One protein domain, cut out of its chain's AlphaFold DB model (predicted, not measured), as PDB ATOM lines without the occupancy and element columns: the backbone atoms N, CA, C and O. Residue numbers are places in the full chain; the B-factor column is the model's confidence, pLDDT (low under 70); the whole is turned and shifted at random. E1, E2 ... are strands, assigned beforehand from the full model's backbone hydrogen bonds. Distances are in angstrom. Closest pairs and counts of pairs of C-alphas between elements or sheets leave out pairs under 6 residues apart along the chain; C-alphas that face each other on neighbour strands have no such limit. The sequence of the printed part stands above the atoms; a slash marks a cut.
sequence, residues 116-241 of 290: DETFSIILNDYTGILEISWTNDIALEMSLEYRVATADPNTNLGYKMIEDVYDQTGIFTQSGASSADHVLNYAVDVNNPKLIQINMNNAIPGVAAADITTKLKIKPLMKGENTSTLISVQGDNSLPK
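What this domain is: This is residues 116 to 241 of the 290 residues of an uncharacterized protein of candidate division WS6 bacterium GW2011_GWA2_37_6 (UniProt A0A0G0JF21). Two twisted sheets of four strands each are partly face to face as a sandwich: E1, E7, E3 and E4 make one layer, and E5, E6, E2 and E8 make the other. The long links E4 to E5 and E6 to E7 pass from one layer to the other. The printed part has 126 residues, with no named helix and eight named strands, E1 to E8 along the chain; their sheet orders are E1 - E7 - E3 - E4 and E5 - E6 - E2 - E8, both antiparallel throughout. The class is all strand, though under half of the residues, 56 of 126, are in named elements. The whole is compact, with a radius of gyration of the C-alphas of 15.0 A and spans of 47 by 35 by 26 A.

Where its parts are: In the first sheet, find C-alpha 119 at (80.205, 30.959, 40.137), where E1, residues 119 to 122, begins. E7, residues 212 to 221, is the longest strand at 27.4 A; look for its first C-alpha at (73.334, 20.932, 24.533). E3, residues 139 to 147, runs 26.5 A, and E4, residues 159 to 166, runs 23.3 A. In the second sheet you meet E5, residues 186 to 189, E6, residues 192 to 199, and E2, residues 129 to 134. E8, residues 228 to 234, runs 19.7 A and ends at C-alpha 234, (66.759, 28.347, 41.232).

How they stand to each other: Start at E7 and E3, inner strands, antiparallel at 163 degrees; N 143 and O 217 are 2.8 A apart, within hydrogen-bond range. E1, an edge strand, is the antiparallel neighbour of E7; look at N 121 of E1 and O 216 of E7, 2.8 A apart, within hydrogen-bond range. E3 and E4 form a hairpin, with N 144 and O 162 at 2.8 A. In the other sheet, E6 and E2 are inner strands, with N 132 and O 196 at 2.9 A. E6 bends by 61 degrees at residue 195. E5 and E6 form a hairpin, with N 187 and O 197 at 2.8 A. E2 and E8 are antiparallel, with N 133 and O 232 at 2.9 A. Between the sheets, the closest C-alphas of E7 and E8, those of Pro 220 and Thr 229, are 7.5 A apart. E1 and E8 are only just apart, at 8.3 A, and E2 and E7 are apart.

The domain as a whole: The two C-alphas farthest apart, those of Asp 152 and Glu 225, are 47.0 A from each other. The printed part has no cut. The links E3 to E4, E4 to E5 and E6 to E7 are long. Look for low confidence, pLDDT under 70, at residues 152 to 157, 171 to 182 and 208 to 210 of this model.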
ATOM      1  N   ASP A 116      84.486  40.045  41.404       78.62
ATOM      2  CA  ASP A 116      85.244  39.369  40.352       78.62
ATOM      3  C   ASP A 116      85.396  37.838  40.520       78.62
ATOM      4  O   ASP A 116      86.129  37.216  39.744       78.62
ATOM      5  N   GLU A 117      84.683  37.217  41.464       88.06
ATOM      6  CA  GLU A 117      84.630  35.761  41.598       88.06
ATOM      7  C   GLU A 117      83.586  35.152  40.658       88.06
ATOM      8  O   GLU A 117      82.482  35.673  40.498       88.06
ATOM      9  N   THR A 118      83.923  34.018  40.051       90.38
ATOM     10  CA  THR A 118      83.027  33.314  39.131       90.38
ATOM     11  C   THR A 118      82.336  32.157  39.841       90.38
ATOM     12  O   THR A 118      82.988  31.275  40.403       90.38
ATOM     13  N   PHE A 119      81.011  32.112  39.749       91.69
ATOM     14  CA  PHE A 119      80.205  30.959  40.137       91.69
ATOM     15  C   PHE A 119      79.754  30.197  38.889       91.69
ATOM     16  O   PHE A 119      79.285  30.794  37.922       91.69
ATOM     17  N   SER A 120      79.907  28.873  38.896       93.25
ATOM     18  CA  SER A 120      79.528  28.010  37.773       93.25
ATOM     19  C   SER A 120      78.273  27.212  38.108       93.25
ATOM     20  O   SER A 120      78.266  26.423  39.048       93.25
ATOM     21  N   ILE A 121      77.239  27.388  37.296       94.62
ATOM     22  CA  ILE A 121      75.968  26.669  37.355       94.62
ATOM     23  C   ILE A 121      76.060  25.480  36.399       94.62
ATOM     24  O   ILE A 121      76.355  25.642  35.212       94.62
ATOM     25  N   ILE A 122      75.813  24.280  36.910       93.69
ATOM     26  CA  ILE A 122      75.827  23.034  36.140       93.69
ATOM     27  C   ILE A 122      74.480  22.881  35.436       93.69
ATOM     28  O   ILE A 122      73.445  22.827  36.098       93.69
ATOM     29  N   LEU A 123      74.486  22.774  34.107       93.38
ATOM     30  CA  LEU A 123      73.261  22.630  33.318       93.38
ATOM     31  C   LEU A 123      73.064  21.196  32.832       93.38
ATOM     32  O   LEU A 123      71.977  20.667  33.000       93.38
ATOM     33  N   ASN A 124      74.099  20.539  32.296       89.62
ATOM     34  CA  ASN A 124      74.025  19.150  31.802       89.62
ATOM     35  C   ASN A 124      72.754  18.853  30.972       89.62
ATOM     36  O   ASN A 124      72.022  17.918  31.290       89.62
ATOM     37  N   ASP A 125      72.506  19.637  29.917       89.25
ATOM     38  CA  ASP A 125      71.299  19.564  29.072       89.25
ATOM     39  C   ASP A 125      69.996  20.013  29.763       89.25
ATOM     40  O   ASP A 125      68.886  19.643  29.373       89.25
ATOM     41  N   TYR A 126      70.104  20.827  30.817       92.69
ATOM     42  CA  TYR A 126      68.943  21.449  31.443       92.69
ATOM     43  C   TYR A 126      68.237  22.380  30.452       92.69
ATOM     44  O   TYR A 126      68.844  23.270  29.859       92.69
ATOM     45  N   THR A 127      66.929  22.183  30.308       91.75
ATOM     46  CA  THR A 127      66.078  22.870  29.323       91.75
ATOM     47  C   THR A 127      65.026  23.781  29.958       91.75
ATOM     48  O   THR A 127      64.326  24.503  29.248       91.75
ATOM     49  N   GLY A 128      64.887  23.767  31.284       93.69
ATOM     50  CA  GLY A 128      63.878  24.555  31.985       93.69
ATOM     51  C   GLY A 128      64.233  26.039  32.134       93.69
ATOM     52  O   GLY A 128      65.088  26.585  31.434       93.69
ATOM     53  N   ILE A 129      63.531  26.706  33.051       94.94
ATOM     54  CA  ILE A 129      63.752  28.121  33.365       94.94
ATOM     55  C   ILE A 129      64.694  28.214  34.560       94.94
ATOM     56  O   ILE A 129      64.401  27.689  35.633       94.94
ATOM     57  N   LEU A 130      65.802  28.916  34.360       96.25
ATOM     58  CA  LEU A 130      66.762  29.258  35.392       96.25
ATOM     59  C   LEU A 130      66.499  30.681  35.884       96.25
ATOM     60  O   LEU A 130      66.530  31.632  35.104       96.25
ATOM     61  N   GLU A 131      66.259  30.826  37.177       96.81
ATOM     62  CA  GLU A 131      66.092  32.102  37.860       96.81
ATOM     63  C   GLU A 131      67.378  32.448  38.602       96.81
ATOM     64  O   GLU A 131      67.874  31.652  39.404       96.81
ATOM     65  N   ILE A 132      67.920  33.636  38.340       96.69
ATOM     66  CA  ILE A 132      69.130  34.142  38.990       96.69
ATOM     67  C   ILE A 132      68.793  35.484  39.614       96.69
ATOM     68  O   ILE A 132      68.323  36.393  38.926       96.69
ATOM     69  N   SER A 133      69.037  35.614  40.915       95.88
ATOM     70  CA  SER A 133      68.797  36.855  41.648       95.88
ATOM     71  C   SER A 133      69.948  37.235  42.557       95.88
ATOM     72  O   SER A 133      70.752  36.388  42.951       95.88
ATOM     73  N   TRP A 134      70.029  38.522  42.885       94.81
ATOM     74  CA  TRP A 134      71.086  39.059  43.731       94.81
ATOM     75  C   TRP A 134      70.636  40.239  44.591       94.81
ATOM     76  O   TRP A 134      69.572  40.823  44.398       94.81
ATOM     77  N   THR A 135      71.468  40.592  45.570       92.31
ATOM     78  CA  THR A 135      71.142  41.595  46.596       92.31
ATOM     79  C   THR A 135      71.741  42.976  46.319       92.31
ATOM     80  O   THR A 135      71.008  43.969  46.331       92.31
ATOM     81  N   ASN A 136      73.040  43.072  46.030       90.50
ATOM     82  CA  ASN A 136      73.733  44.358  45.862       90.50
ATOM     83  C   ASN A 136      73.625  44.914  44.435       90.50
ATOM     84  O   ASN A 136      73.248  44.209  43.508       90.50
ATOM     85  N   ASP A 137      73.917  46.198  44.234       88.06
ATOM     86  CA  ASP A 137      73.949  46.768  42.882       88.06
ATOM     87  C   ASP A 137      75.228  46.310  42.169       88.06
ATOM     88  O   ASP A 137      76.339  46.691  42.548       88.06
ATOM     89  N   ILE A 138      75.056  45.456  41.159       88.31
ATOM     90  CA  ILE A 138      76.125  44.837  40.371       88.31
ATOM     91  C   ILE A 138      75.783  44.919  38.880       88.31
ATOM     92  O   ILE A 138      74.607  45.022  38.518       88.31
ATOM     93  N   ALA A 139      76.799  44.798  38.029       88.31
ATOM     94  CA  ALA A 139      76.602  44.260  36.688       88.31
ATOM     95  C   ALA A 139      76.914  42.760  36.723       88.31
ATOM     96  O   ALA A 139      77.859  42.341  37.391       88.31
ATOM     97  N   LEU A 140      76.118  41.948  36.040       89.19
ATOM     98  CA  LEU A 140      76.275  40.501  36.002       89.19
ATOM     99  C   LEU A 140      76.867  40.094  34.653       89.19
ATOM    100  O   LEU A 140      76.194  40.174  33.627       89.19
ATOM    101  N   GLU A 141      78.125  39.664  34.659       90.44
ATOM    102  CA  GLU A 141      78.762  39.019  33.512       90.44
ATOM    103  C   GLU A 141      78.339  37.548  33.485       90.44
ATOM    104  O   GLU A 141      78.403  36.851  34.501       90.44
ATOM    105  N   MET A 142      77.861  37.093  32.332       90.94
ATOM    106  CA  MET A 142      77.323  35.758  32.111       90.94
ATOM    107  C   MET A 142      78.047  35.109  30.941       90.94
ATOM    108  O   MET A 142      78.226  35.728  29.898       90.94
ATOM    109  N   SER A 143      78.419  33.844  31.096       90.38
ATOM    110  CA  SER A 143      79.037  33.057  30.036       90.38
ATOM    111  C   SER A 143      78.404  31.669  29.972       90.38
ATOM    112  O   SER A 143      78.521  30.875  30.907       90.38
ATOM    113  N   LEU A 144      77.679  31.387  28.890       90.38
ATOM    114  CA  LEU A 144      77.013  30.111  28.648       90.38
ATOM    115  C   LEU A 144      77.878  29.233  27.745       90.38
ATOM    116  O   LEU A 144      78.089  29.543  26.572       90.38
ATOM    117  N   GLU A 145      78.320  28.103  28.279       89.75
ATOM    118  CA  GLU A 145      78.978  27.040  27.531       89.75
ATOM    119  C   GLU A 145      77.939  26.063  26.972       89.75
ATOM    120  O   GLU A 145      76.999  25.646  27.662       89.75
ATOM    121  N   TYR A 146      78.118  25.676  25.711       88.12
ATOM    122  CA  TYR A 146      77.255  24.711  25.041       88.12
ATOM    123  C   TYR A 146      78.025  23.874  24.020       88.12
ATOM    124  O   TYR A 146      79.097  24.254  23.539       88.12
ATOM    125  N   ARG A 147      77.464  22.718  23.673       86.75
ATOM    126  CA  ARG A 147      77.994  21.813  22.656       86.75
ATOM    127  C   ARG A 147      77.054  21.753  21.461       86.75
ATOM    128  O   ARG A 147      75.873  21.446  21.614       86.75
ATOM    129  N   VAL A 148      77.605  21.956  20.269       83.19
ATOM    130  CA  VAL A 148      76.875  21.802  19.010       83.19
ATOM    131  C   VAL A 148      76.490  20.337  18.810       83.19
ATOM    132  O   VAL A 148      77.360  19.465  18.801       83.19
ATOM    133  N   ALA A 149      75.201  20.061  18.617       76.31
ATOM    134  CA  ALA A 149      74.638  18.705  18.575       76.31
ATOM    135  C   ALA A 149      75.253  17.813  17.488       76.31
ATOM    136  O   ALA A 149      75.333  16.594  17.621       76.31
ATOM    137  N   THR A 150      75.644  18.436  16.376       73.81
ATOM    138  CA  THR A 150      76.168  17.771  15.180       73.81
ATOM    139  C   THR A 150      77.678  17.552  15.221       73.81
ATOM    140  O   THR A 150      78.218  16.904  14.324       73.81
ATOM    141  N   ALA A 151      78.370  18.085  16.231       72.50
ATOM    142  CA  ALA A 151      79.798  17.882  16.406       72.50
ATOM    143  C   ALA A 151      80.082  16.525  17.069       72.50
ATOM    144  O   ALA A 151      79.337  16.080  17.941       72.50
ATOM    145  N   ASP A 152      81.172  15.866  16.662       66.69
ATOM    146  CA  ASP A 152      81.593  14.590  17.249       66.69
ATOM    147  C   ASP A 152      81.831  14.763  18.764       66.69
ATOM    148  O   ASP A 152      82.699  15.561  19.145       66.69
ATOM    149  N   PRO A 153      81.109  14.021  19.631       63.94
ATOM    150  CA  PRO A 153      81.209  14.150  21.084       63.94
ATOM    151  C   PRO A 153      82.596  13.803  21.643       63.94
ATOM    152  O   PRO A 153      82.887  14.177  22.776       63.94
ATOM    153  N   ASN A 154      83.450  13.123  20.869       64.56
ATOM    154  CA  ASN A 154      84.822  12.781  21.259       64.56
ATOM    155  C   ASN A 154      85.849  13.854  20.872       64.56
ATOM    156  O   ASN A 154      87.048  13.672  21.091       64.56
ATOM    157  N   THR A 155      85.408  14.965  20.277       60.66
ATOM    158  CA  THR A 155      86.285  16.065  19.871       60.66
ATOM    159  C   THR A 155      85.906  17.355  20.593       60.66
ATOM    160  O   THR A 155      84.734  17.694  20.725       60.66
ATOM    161  N   ASN A 156      86.906  18.143  20.996       61.81
ATOM    162  CA  ASN A 156      86.677  19.478  21.568       61.81
ATOM    163  C   ASN A 156      86.154  20.498  20.533       61.81
ATOM    164  O   ASN A 156      85.885  21.643  20.876       61.81
ATOM    165  N   LEU A 157      85.994  20.093  19.268       59.59
ATOM    166  CA  LEU A 157      85.597  20.948  18.146       59.59
ATOM    167  C   LEU A 157      84.110  21.352  18.175       59.59
ATOM    168  O   LEU A 157      83.685  22.160  17.353       59.59
ATOM    169  N   GLY A 158      83.324  20.791  19.100       72.50
ATOM    170  CA  GLY A 158      81.901  21.085  19.267       72.50
ATOM    171  C   GLY A 158      81.551  22.086  20.364       72.50
ATOM    172  O   GLY A 158      80.392  22.484  20.429       72.50
ATOM    173  N   TYR A 159      82.496  22.477  21.225       81.06
ATOM    174  CA  TYR A 159      82.212  23.379  22.345       81.06
ATOM    175  C   TYR A 159      82.285  24.838  21.909       81.06
ATOM    176  O   TYR A 159      83.236  25.266  21.251       81.06
ATOM    177  N   LYS A 160      81.267  25.601  22.291       84.94
ATOM    178  CA  LYS A 160      81.134  27.030  22.031       84.94
ATOM    179  C   LYS A 160      80.693  27.744  23.302       84.94
ATOM    180  O   LYS A 160      80.210  27.121  24.248       84.94
ATOM    181  N   MET A 161      80.888  29.054  23.311       85.44
ATOM    182  CA  MET A 161      80.608  29.915  24.450       85.44
ATOM    183  C   MET A 161      79.924  31.187  23.969       85.44
ATOM    184  O   MET A 161      80.263  31.698  22.900       85.44
ATOM    185  N   ILE A 162      78.962  31.668  24.746       84.50
ATOM    186  CA  ILE A 162      78.295  32.954  24.541       84.50
ATOM    187  C   ILE A 162      78.482  33.770  25.797       84.50
ATOM    188  O   ILE A 162      78.228  33.269  26.886       84.50
ATOM    189  N   GLU A 163      78.906  35.011  25.627       86.50
ATOM    190  CA  GLU A 163      79.185  35.929  26.719       86.50
ATOM    191  C   GLU A 163      78.246  37.127  26.618       86.50
ATOM    192  O   GLU A 163      78.013  37.657  25.531       86.50
ATOM    193  N   ASP A 164      77.702  37.544  27.752       86.00
ATOM    194  CA  ASP A 164      76.807  38.689  27.847       86.00
ATOM    195  C   ASP A 164      76.997  39.400  29.188       86.00
ATOM    196  O   ASP A 164      77.479  38.816  30.162       86.00
ATOM    197  N   VAL A 165      76.619  40.672  29.253       86.75
ATOM    198  CA  VAL A 165      76.706  41.475  30.472       86.75
ATOM    199  C   VAL A 165      75.385  42.189  30.698       86.75
ATOM    200  O   VAL A 165      74.984  43.059  29.923       86.75
ATOM    201  N   TYR A 166      74.735  41.865  31.811       86.69
ATOM    202  CA  TYR A 166      73.568  42.595  32.280       86.69
ATOM    203  C   TYR A 166      73.993  43.685  33.269       86.69
ATOM    204  O   TYR A 166      74.367  43.400  34.405       86.69
ATOM    205  N   ASP A 167      73.921  44.946  32.847       85.56
ATOM    206  CA  ASP A 167      74.201  46.112  33.692       85.56
ATOM    207  C   ASP A 167      72.953  46.990  33.824       85.56
ATOM    208  O   ASP A 167      72.729  47.925  33.053       85.56
ATOM    209  N   GLN A 168      72.120  46.676  34.815       75.62
ATOM    210  CA  GLN A 168      70.890  47.422  35.084       75.62
ATOM    211  C   GLN A 168      71.163  48.879  35.486       75.62
ATOM    212  O   GLN A 168      70.401  49.790  35.158       75.62
ATOM    213  N   THR A 169      72.206  49.090  36.283       71.31
ATOM    214  CA  THR A 169      72.447  50.352  36.992       71.31
ATOM    215  C   THR A 169      73.386  51.275  36.219       71.31
ATOM    216  O   THR A 169      73.619  52.408  36.643       71.31
ATOM    217  N   GLY A 170      73.881  50.824  35.061       71.88
ATOM    218  CA  GLY A 170      74.841  51.558  34.247       71.88
ATOM    219  C   GLY A 170      76.153  51.775  34.993       71.88
ATOM    220  O   GLY A 170      76.808  52.804  34.799       71.88
ATOM    221  N   ILE A 171      76.518  50.838  35.877       69.25
ATOM    222  CA  ILE A 171      77.753  50.893  36.668       69.25
ATOM    223  C   ILE A 171      78.935  51.064  35.724       69.25
ATOM    224  O   ILE A 171      79.846  51.848  36.002       69.25
ATOM    225  N   PHE A 172      78.909  50.383  34.587       65.88
ATOM    226  CA  PHE A 172      79.852  50.511  33.497       65.88
ATOM    227  C   PHE A 172      79.160  51.284  32.369       65.88
ATOM    228  O   PHE A 172      78.352  50.754  31.616       65.88
ATOM    229  N   THR A 173      79.459  52.583  32.257       55.62
ATOM    230  CA  THR A 173      79.009  53.424  31.138       55.62
ATOM    231  C   THR A 173      79.298  52.715  29.816       55.62
ATOM    232  O   THR A 173      80.466  52.464  29.519       55.62
ATOM    233  N   GLN A 174      78.252  52.385  29.049       50.97
ATOM    234  CA  GLN A 174      78.347  51.721  27.747       50.97
ATOM    235  C   GLN A 174      79.406  52.391  26.852       50.97
ATOM    236  O   GLN A 174      79.165  53.437  26.257       50.97
ATOM    237  N   SER A 175      80.564  51.746  26.700       37.75
ATOM    238  CA  SER A 175      81.412  51.868  25.505       37.75
ATOM    239  C   SER A 175      81.648  50.496  24.870       37.75
ATOM    240  O   SER A 175      82.713  50.202  24.335       37.75
ATOM    241  N   GLY A 176      80.643  49.635  24.959       36.88
ATOM    242  CA  GLY A 176      80.624  48.333  24.323       36.88
ATOM    243  C   GLY A 176      79.177  47.921  24.205       36.88
ATOM    244  O   GLY A 176      78.654  47.239  25.075       36.88
ATOM    245  N   ALA A 177      78.507  48.411  23.161       36.16
ATOM    246  CA  ALA A 177      77.328  47.725  22.671       36.16
ATOM    247  C   ALA A 177      77.701  46.247  22.520       36.16
ATOM    248  O   ALA A 177      78.768  45.944  21.974       36.16
ATOM    249  N   SER A 178      76.847  45.367  23.038       41.59
ATOM    250  CA  SER A 178      76.902  43.944  22.754       41.59
ATOM    251  C   SER A 178      77.204  43.762  21.268       41.59
ATOM    252  O   SER A 178      76.523  44.322  20.401       41.59
ATOM    253  N   SER A 179      78.285  43.052  20.948       38.88
ATOM    254  CA  SER A 179      78.494  42.598  19.580       38.88
ATOM    255  C   SER A 179      77.265  41.771  19.218       38.88
ATOM    256  O   SER A 179      77.018  40.733  19.829       38.88
ATOM    257  N   ALA A 180      76.469  42.283  18.282       41.47
ATOM    258  CA  ALA A 180      75.094  41.880  17.999       41.47
ATOM    259  C   ALA A 180      74.900  40.428  17.515       41.47
ATOM    260  O   ALA A 180      73.789  40.071  17.133       41.47
ATOM    261  N   ASP A 181      75.935  39.590  17.541       42.59
ATOM    262  CA  ASP A 181      75.882  38.241  16.986       42.59
ATOM    263  C   ASP A 181      75.655  37.139  18.033       42.59
ATOM    264  O   ASP A 181      75.181  36.068  17.663       42.59
ATOM    265  N   HIS A 182      75.880  37.380  19.333       53.56
ATOM    266  CA  HIS A 182      75.700  36.355  20.374       53.56
ATOM    267  C   HIS A 182      75.257  36.965  21.715       53.56
ATOM    268  O   HIS A 182      76.065  37.138  22.617       53.56
ATOM    269  N   VAL A 183      73.973  37.311  21.836       75.94
ATOM    270  CA  VAL A 183      73.365  37.814  23.086       75.94
ATOM    271  C   VAL A 183      72.621  36.667  23.762       75.94
ATOM    272  O   VAL A 183      71.917  35.914  23.081       75.94
ATOM    273  N   LEU A 184      72.761  36.518  25.078       83.31
ATOM    274  CA  LEU A 184      72.006  35.518  25.826       83.31
ATOM    275  C   LEU A 184      70.542  35.974  25.906       83.31
ATOM    276  O   LEU A 184      70.252  37.122  26.228       83.31
ATOM    277  N   ASN A 185      69.592  35.091  25.616       86.81
ATOM    278  CA  ASN A 185      68.178  35.437  25.717       86.81
ATOM    279  C   ASN A 185      67.682  35.251  27.157       86.81
ATOM    280  O   ASN A 185      67.507  34.120  27.620       86.81
ATOM    281  N   TYR A 186      67.429  36.358  27.848       89.12
ATOM    282  CA  TYR A 186      66.883  36.373  29.202       89.12
ATOM    283  C   TYR A 186      65.792  37.430  29.360       89.12
ATOM    284  O   TYR A 186      65.792  38.473  28.706       89.12
ATOM    285  N   ALA A 187      64.844  37.149  30.247       89.31
ATOM    286  CA  ALA A 187      63.837  38.099  30.690       89.31
ATOM    287  C   ALA A 187      64.268  38.720  32.022       89.31
ATOM    288  O   ALA A 187      64.841  38.049  32.876       89.31
ATOM    289  N   VAL A 188      63.961  40.000  32.202       88.31
ATOM    290  CA  VAL A 188      64.161  40.722  33.462       88.31
ATOM    291  C   VAL A 188      62.791  40.950  34.087       88.31
ATOM    292  O   VAL A 188      61.871  41.396  33.393       88.31
ATOM    293  N   ASP A 189      62.643  40.677  35.383       84.44
ATOM    294  CA  ASP A 189      61.410  41.032  36.086       84.44
ATOM    295  C   ASP A 189      61.324  42.558  36.236       84.44
ATOM    296  O   ASP A 189      62.152  43.204  36.878       84.44
ATOM    297  N   VAL A 190      60.284  43.150  35.648       81.75
ATOM    298  CA  VAL A 190      60.037  44.598  35.691       81.75
ATOM    299  C   VAL A 190      59.816  45.133  37.109       81.75
ATOM    300  O   VAL A 190      60.053  46.314  37.356       81.75
ATOM    301  N   ASN A 191      59.369  44.284  38.040       87.62
ATOM    302  CA  ASN A 191      59.160  44.640  39.444       87.62
ATOM    303  C   ASN A 191      60.386  44.333  40.311       87.62
ATOM    304  O   ASN A 191      60.514  44.889  41.401       87.62
ATOM    305  N   ASN A 192      61.276  43.459  39.838       88.00
ATOM    306  CA  ASN A 192      62.514  43.105  40.512       88.00
ATOM    307  C   ASN A 192      63.662  42.989  39.496       88.00
ATOM    308  O   ASN A 192      64.013  41.893  39.068       88.00
ATOM    309  N   PRO A 193      64.303  44.103  39.126       85.12
ATOM    310  CA  PRO A 193      65.321  44.099  38.081       85.12
ATOM    311  C   PRO A 193      66.648  43.438  38.506       85.12
ATOM    312  O   PRO A 193      67.555  43.318  37.681       85.12
ATOM    313  N   LYS A 194      66.738  42.981  39.767       90.62
ATOM    314  CA  LYS A 194      67.789  42.103  40.307       90.62
ATOM    315  C   LYS A 194      67.426  40.617  40.214       90.62
ATOM    316  O   LYS A 194      67.992  39.801  40.937       90.62
ATOM    317  N   LEU A 195      66.442  40.280  39.386       93.12
ATOM    318  CA  LEU A 195      66.031  38.929  39.039       93.12
ATOM    319  C   LEU A 195      65.996  38.821  37.515       93.12
ATOM    320  O   LEU A 195      65.279  39.566  36.840       93.12
ATOM    321  N   ILE A 196      66.750  37.861  36.990       93.56
ATOM    322  CA  ILE A 196      66.691  37.466  35.586       93.56
ATOM    323  C   ILE A 196      66.201  36.030  35.468       93.56
ATOM    324  O   ILE A 196      66.460  35.188  36.331       93.56
ATOM    325  N   GLN A 197      65.500  35.758  34.377       94.56
ATOM    326  CA  GLN A 197      64.994  34.443  34.024       94.56
ATOM    327  C   GLN A 197      65.542  34.050  32.657       94.56
ATOM    328  O   GLN A 197      65.301  34.728  31.656       94.56
ATOM    329  N   ILE A 198      66.267  32.939  32.612       93.38
ATOM    330  CA  ILE A 198      66.860  32.390  31.396       93.38
ATOM    331  C   ILE A 198      66.106  31.108  31.073       93.38
ATOM    332  O   ILE A 198      66.140  30.147  31.838       93.38
ATOM    333  N   ASN A 199      65.403  31.079  29.947       92.19
ATOM    334  CA  ASN A 199      64.788  29.847  29.474       92.19
ATOM    335  C   ASN A 199      65.822  29.076  28.648       92.19
ATOM    336  O   ASN A 199      66.161  29.467  27.533       92.19
ATOM    337  N   MET A 200      66.340  27.981  29.199       91.25
ATOM    338  CA  MET A 200      67.473  27.273  28.606       91.25
ATOM    339  C   MET A 200      67.144  26.627  27.254       91.25
ATOM    340  O   MET A 200      68.041  26.487  26.426       91.25
ATOM    341  N   ASN A 201      65.867  26.340  26.966       87.56
ATOM    342  CA  ASN A 201      65.420  25.872  25.645       87.56
ATOM    343  C   ASN A 201      65.654  26.880  24.511       87.56
ATOM    344  O   ASN A 201      65.701  26.497  23.342       87.56
ATOM    345  N   ASN A 202      65.717  28.174  24.821       86.56
ATOM    346  CA  ASN A 202      65.877  29.239  23.832       86.56
ATOM    347  C   ASN A 202      66.861  30.322  24.292       86.56
ATOM    348  O   ASN A 202      66.796  31.452  23.802       86.56
ATOM    349  N   ALA A 203      67.765  29.969  25.210       85.25
ATOM    350  CA  ALA A 203      68.772  30.866  25.765       85.25
ATOM    351  C   ALA A 203      69.753  31.354  24.696       85.25
ATOM    352  O   ALA A 203      70.337  32.423  24.844       85.25
ATOM    353  N   ILE A 204      69.916  30.585  23.616       83.50
ATOM    354  CA  ILE A 204      70.823  30.898  22.521       83.50
ATOM    355  C   ILE A 204      70.028  31.268  21.256       83.50
ATOM    356  O   ILE A 204      69.508  30.379  20.573       83.50
ATOM    357  N   PRO A 205      69.932  32.560  20.895       75.50
ATOM    358  CA  PRO A 205      69.294  32.984  19.653       75.50
ATOM    359  C   PRO A 205      69.992  32.402  18.419       75.50
ATOM    360  O   PRO A 205      71.215  32.402  18.317       75.50
ATOM    361  N   GLY A 206      69.210  31.933  17.444       71.38
ATOM    362  CA  GLY A 206      69.733  31.492  16.143       71.38
ATOM    363  C   GLY A 206      70.489  30.158  16.149       71.38
ATOM    364  O   GLY A 206      70.978  29.741  15.099       71.38
ATOM    365  N   VAL A 207      70.555  29.469  17.289       70.19
ATOM    366  CA  VAL A 207      71.142  28.132  17.409       70.19
ATOM    367  C   VAL A 207      70.050  27.062  17.383       70.19
ATOM    368  O   VAL A 207      68.914  27.286  17.802       70.19
ATOM    369  N   ALA A 208      70.371  25.900  16.810       66.50
ATOM    370  CA  ALA A 208      69.437  24.789  16.716       66.50
ATOM    371  C   ALA A 208      69.081  24.266  18.116       66.50
ATOM    372  O   ALA A 208      69.963  24.070  18.943       66.50
ATOM    373  N   ALA A 209      67.807  23.935  18.341       66.19
ATOM    374  CA  ALA A 209      67.314  23.400  19.617       66.19
ATOM    375  C   ALA A 209      67.951  22.058  20.049       66.19
ATOM    376  O   ALA A 209      67.644  21.557  21.120       66.19
ATOM    377  N   ALA A 210      68.783  21.446  19.201       67.06
ATOM    378  CA  ALA A 210      69.496  20.212  19.511       67.06
ATOM    379  C   ALA A 210      70.829  20.452  20.244       67.06
ATOM    380  O   ALA A 210      71.433  19.490  20.717       67.06
ATOM    381  N   ASP A 211      71.324  21.693  20.277       80.69
ATOM    382  CA  ASP A 211      72.573  22.029  20.956       80.69
ATOM    383  C   ASP A 211      72.401  21.915  22.475       80.69
ATOM    384  O   ASP A 211      71.376  22.295  23.036       80.69
ATOM    385  N   ILE A 212      73.419  21.373  23.139       85.56
ATOM    386  CA  ILE A 212      73.334  20.932  24.533       85.56
ATOM    387  C   ILE A 212      74.038  21.950  25.418       85.56
ATOM    388  O   ILE A 212      75.250  22.148  25.293       85.56
ATOM    389  N   THR A 213      73.304  22.580  26.330       88.88
ATOM    390  CA  THR A 213      73.876  23.520  27.303       88.88
ATOM    391  C   THR A 213      74.632  22.756  28.390       88.88
ATOM    392  O   THR A 213      74.174  21.724  28.885       88.88
ATOM    393  N   THR A 214      75.828  23.218  28.753       89.56
ATOM    394  CA  THR A 214      76.704  22.477  29.676       89.56
ATOM    395  C   THR A 214      76.853  23.188  31.007       89.56
ATOM    396  O   THR A 214      76.546  22.602  32.049       89.56
ATOM    397  N   LYS A 215      77.289  24.448  30.989       92.00
ATOM    398  CA  LYS A 215      77.536  25.257  32.188       92.00
ATOM    399  C   LYS A 215      77.182  26.718  31.916       92.00
ATOM    400  O   LYS A 215      77.471  27.221  30.836       92.00
ATOM    401  N   LEU A 216      76.606  27.401  32.900       93.50
ATOM    402  CA  LEU A 216      76.461  28.858  32.900       93.50
ATOM    403  C   LEU A 216      77.356  29.434  33.992       93.50
ATOM    404  O   LEU A 216      77.178  29.141  35.170       93.50
ATOM    405  N   LYS A 217      78.318  30.256  33.605       93.44
ATOM    406  CA  LYS A 217      79.186  30.990  34.519       93.44
ATOM    407  C   LYS A 217      78.600  32.365  34.758       93.44
ATOM    408  O   LYS A 217      78.197  33.030  33.806       93.44
ATOM    409  N   ILE A 218      78.578  32.787  36.013       93.12
ATOM    410  CA  ILE A 218      78.167  34.127  36.406       93.12
ATOM    411  C   ILE A 218      79.251  34.778  37.249       93.12
ATOM    412  O   ILE A 218      79.871  34.129  38.094       93.12
ATOM    413  N   LYS A 219      79.470  36.066  37.018       92.31
ATOM    414  CA  LYS A 219      80.490  36.856  37.697       92.31
ATOM    415  C   LYS A 219      79.933  38.242  38.021       92.31
ATOM    416  O   LYS A 219      79.510  38.957  37.109       92.31
ATOM    417  N   PRO A 220      79.907  38.649  39.298       91.06
ATOM    418  CA  PRO A 220      79.409  39.946  39.688       91.06
ATOM    419  C   PRO A 220      80.526  40.980  39.540       91.06
ATOM    420  O   PRO A 220      81.601  40.887  40.140       91.06
ATOM    421  N   LEU A 221      80.246  42.007  38.753       87.00
ATOM    422  CA  LEU A 221      81.113  43.153  38.552       87.00
ATOM    423  C   LEU A 221      80.621  44.300  39.437       87.00
ATOM    424  O   LEU A 221      79.499  44.791  39.291       87.00
ATOM    425  N   MET A 222      81.476  44.737  40.362       86.38
ATOM    426  CA  MET A 222      81.134  45.739  41.377       86.38
ATOM    427  C   MET A 222      82.075  46.948  41.315       86.38
ATOM    428  O   MET A 222      83.292  46.809  41.136       86.38
ATOM    429  N   LYS A 223      81.527  48.149  41.530       78.94
ATOM    430  CA  LYS A 223      82.294  49.387  41.752       78.94
ATOM    431  C   LYS A 223      82.158  49.863  43.200       78.94
ATOM    432  O   LYS A 223      81.177  49.564  43.869       78.94
ATOM    433  N   GLY A 224      83.128  50.658  43.649       77.19
ATOM    434  CA  GLY A 224      83.119  51.264  44.982       77.19
ATOM    435  C   GLY A 224      83.532  50.293  46.089       77.19
ATOM    436  O   GLY A 224      84.442  49.491  45.893       77.19
ATOM    437  N   GLU A 225      82.877  50.416  47.245       79.25
ATOM    438  CA  GLU A 225      83.196  49.681  48.479       79.25
ATOM    439  C   GLU A 225      82.521  48.304  48.574       79.25
ATOM    440  O   GLU A 225      82.832  47.539  49.482       79.25
ATOM    441  N   ASN A 226      81.626  47.957  47.644       80.06
ATOM    442  CA  ASN A 226      80.998  46.637  47.623       80.06
ATOM    443  C   ASN A 226      82.050  45.557  47.322       80.06
ATOM    444  O   ASN A 226      82.674  45.563  46.257       80.06
ATOM    445  N   THR A 227      82.235  44.632  48.263       86.31
ATOM    446  CA  THR A 227      83.221  43.541  48.183       86.31
ATOM    447  C   THR A 227      82.601  42.193  47.835       86.31
ATOM    448  O   THR A 227      83.311  41.320  47.343       86.31
ATOM    449  N   SER A 228      81.302  42.020  48.075       90.31
ATOM    450  CA  SER A 228      80.566  40.789  47.790       90.31
ATOM    451  C   SER A 228      79.089  41.069  47.502       90.31
ATOM    452  O   SER A 228      78.583  42.177  47.708       90.31
ATOM    453  N   THR A 229      78.390  40.068  46.975       92.06
ATOM    454  CA  THR A 229      76.936  40.060  46.793       92.06
ATOM    455  C   THR A 229      76.409  38.669  47.103       92.06
ATOM    456  O   THR A 229      77.084  37.676  46.853       92.06
ATOM    457  N   LEU A 230      75.186  38.589  47.614       92.44
ATOM    458  CA  LEU A 230      74.497  37.311  47.763       92.44
ATOM    459  C   LEU A 230      73.783  36.984  46.455       92.44
ATOM    460  O   LEU A 230      73.021  37.825  45.969       92.44
ATOM    461  N   ILE A 231      74.042  35.799  45.907       93.69
ATOM    462  CA  ILE A 231      73.429  35.251  44.695       93.69
ATOM    463  C   ILE A 231      72.510  34.094  45.077       93.69
ATOM    464  O   ILE A 231      72.872  33.236  45.883       93.69
ATOM    465  N   SER A 232      71.342  34.035  44.449       96.38
ATOM    466  CA  SER A 232      70.453  32.878  44.507       96.38
ATOM    467  C   SER A 232      70.173  32.370  43.099       96.38
ATOM    468  O   SER A 232      69.912  33.161  42.190       96.38
ATOM    469  N   VAL A 233      70.225  31.050  42.929       96.44
ATOM    470  CA  VAL A 233      69.960  30.352  41.668       96.44
ATOM    471  C   VAL A 233      68.912  29.282  41.918       96.44
ATOM    472  O   VAL A 233      69.075  28.433  42.799       96.44
ATOM    473  N   GLN A 234      67.848  29.302  41.127       96.06
ATOM    474  CA  GLN A 234      66.759  28.347  41.232       96.06
ATOM    475  C   GLN A 234      66.319  27.878  39.846       96.06
ATOM    476  O   GLN A 234      66.281  28.645  38.895       96.06
ATOM    477  N   GLY A 235      65.952  26.605  39.748       94.25
ATOM    478  CA  GLY A 235      65.233  26.053  38.607       94.25
ATOM    479  C   GLY A 235      64.147  25.095  39.078       94.25
ATOM    480  O   GLY A 235      63.818  25.020  40.270       94.25
ATOM    481  N   ASP A 236      63.589  24.345  38.136       94.06
ATOM    482  CA  ASP A 236      62.699  23.229  38.456       94.06
ATOM    483  C   ASP A 236      63.474  22.012  39.017       94.06
ATOM    484  O   ASP A 236      64.697  22.016  39.169       94.06
ATOM    485  N   ASN A 237      62.752  20.938  39.350       90.94
ATOM    486  CA  ASN A 237      63.334  19.741  39.968       90.94
ATOM    487  C   ASN A 237      64.283  18.943  39.052       90.94
ATOM    488  O   ASN A 237      64.944  18.031  39.543       90.94
ATOM    489  N   SER A 238      64.342  19.248  37.753       93.88
ATOM    490  CA  SER A 238      65.273  18.635  36.796       93.88
ATOM    491  C   SER A 238      66.603  19.380  36.673       93.88
ATOM    492  O   SER A 238      67.537  18.837  36.085       93.88
ATOM    493  N   LEU A 239      66.727  20.583  37.255       94.88
ATOM    494  CA  LEU A 239      68.011  21.271  37.351       94.88
ATOM    495  C   LEU A 239      69.000  20.384  38.136       94.88
ATOM    496  O   LEU A 239      68.643  19.908  39.222       94.88
ATOM    497  N   PRO A 240      70.231  20.159  37.634       94.88
ATOM    498  CA  PRO A 240      71.237  19.388  38.354       94.88
ATOM    499  C   PRO A 240      71.535  19.957  39.742       94.88
ATOM    500  O   PRO A 240      71.256  21.119  40.043       94.88
ATOM    501  N   LYS A 241      72.145  19.139  40.602       93.88
ATOM    502  CA  LYS A 241      72.632  19.606  41.902       93.88
ATOM    503  C   LYS A 241      73.734  20.646  41.688       93.88
ATOM    504  O   LYS A 241      74.649  20.417  40.906       93.88
TER     505      LYS A 241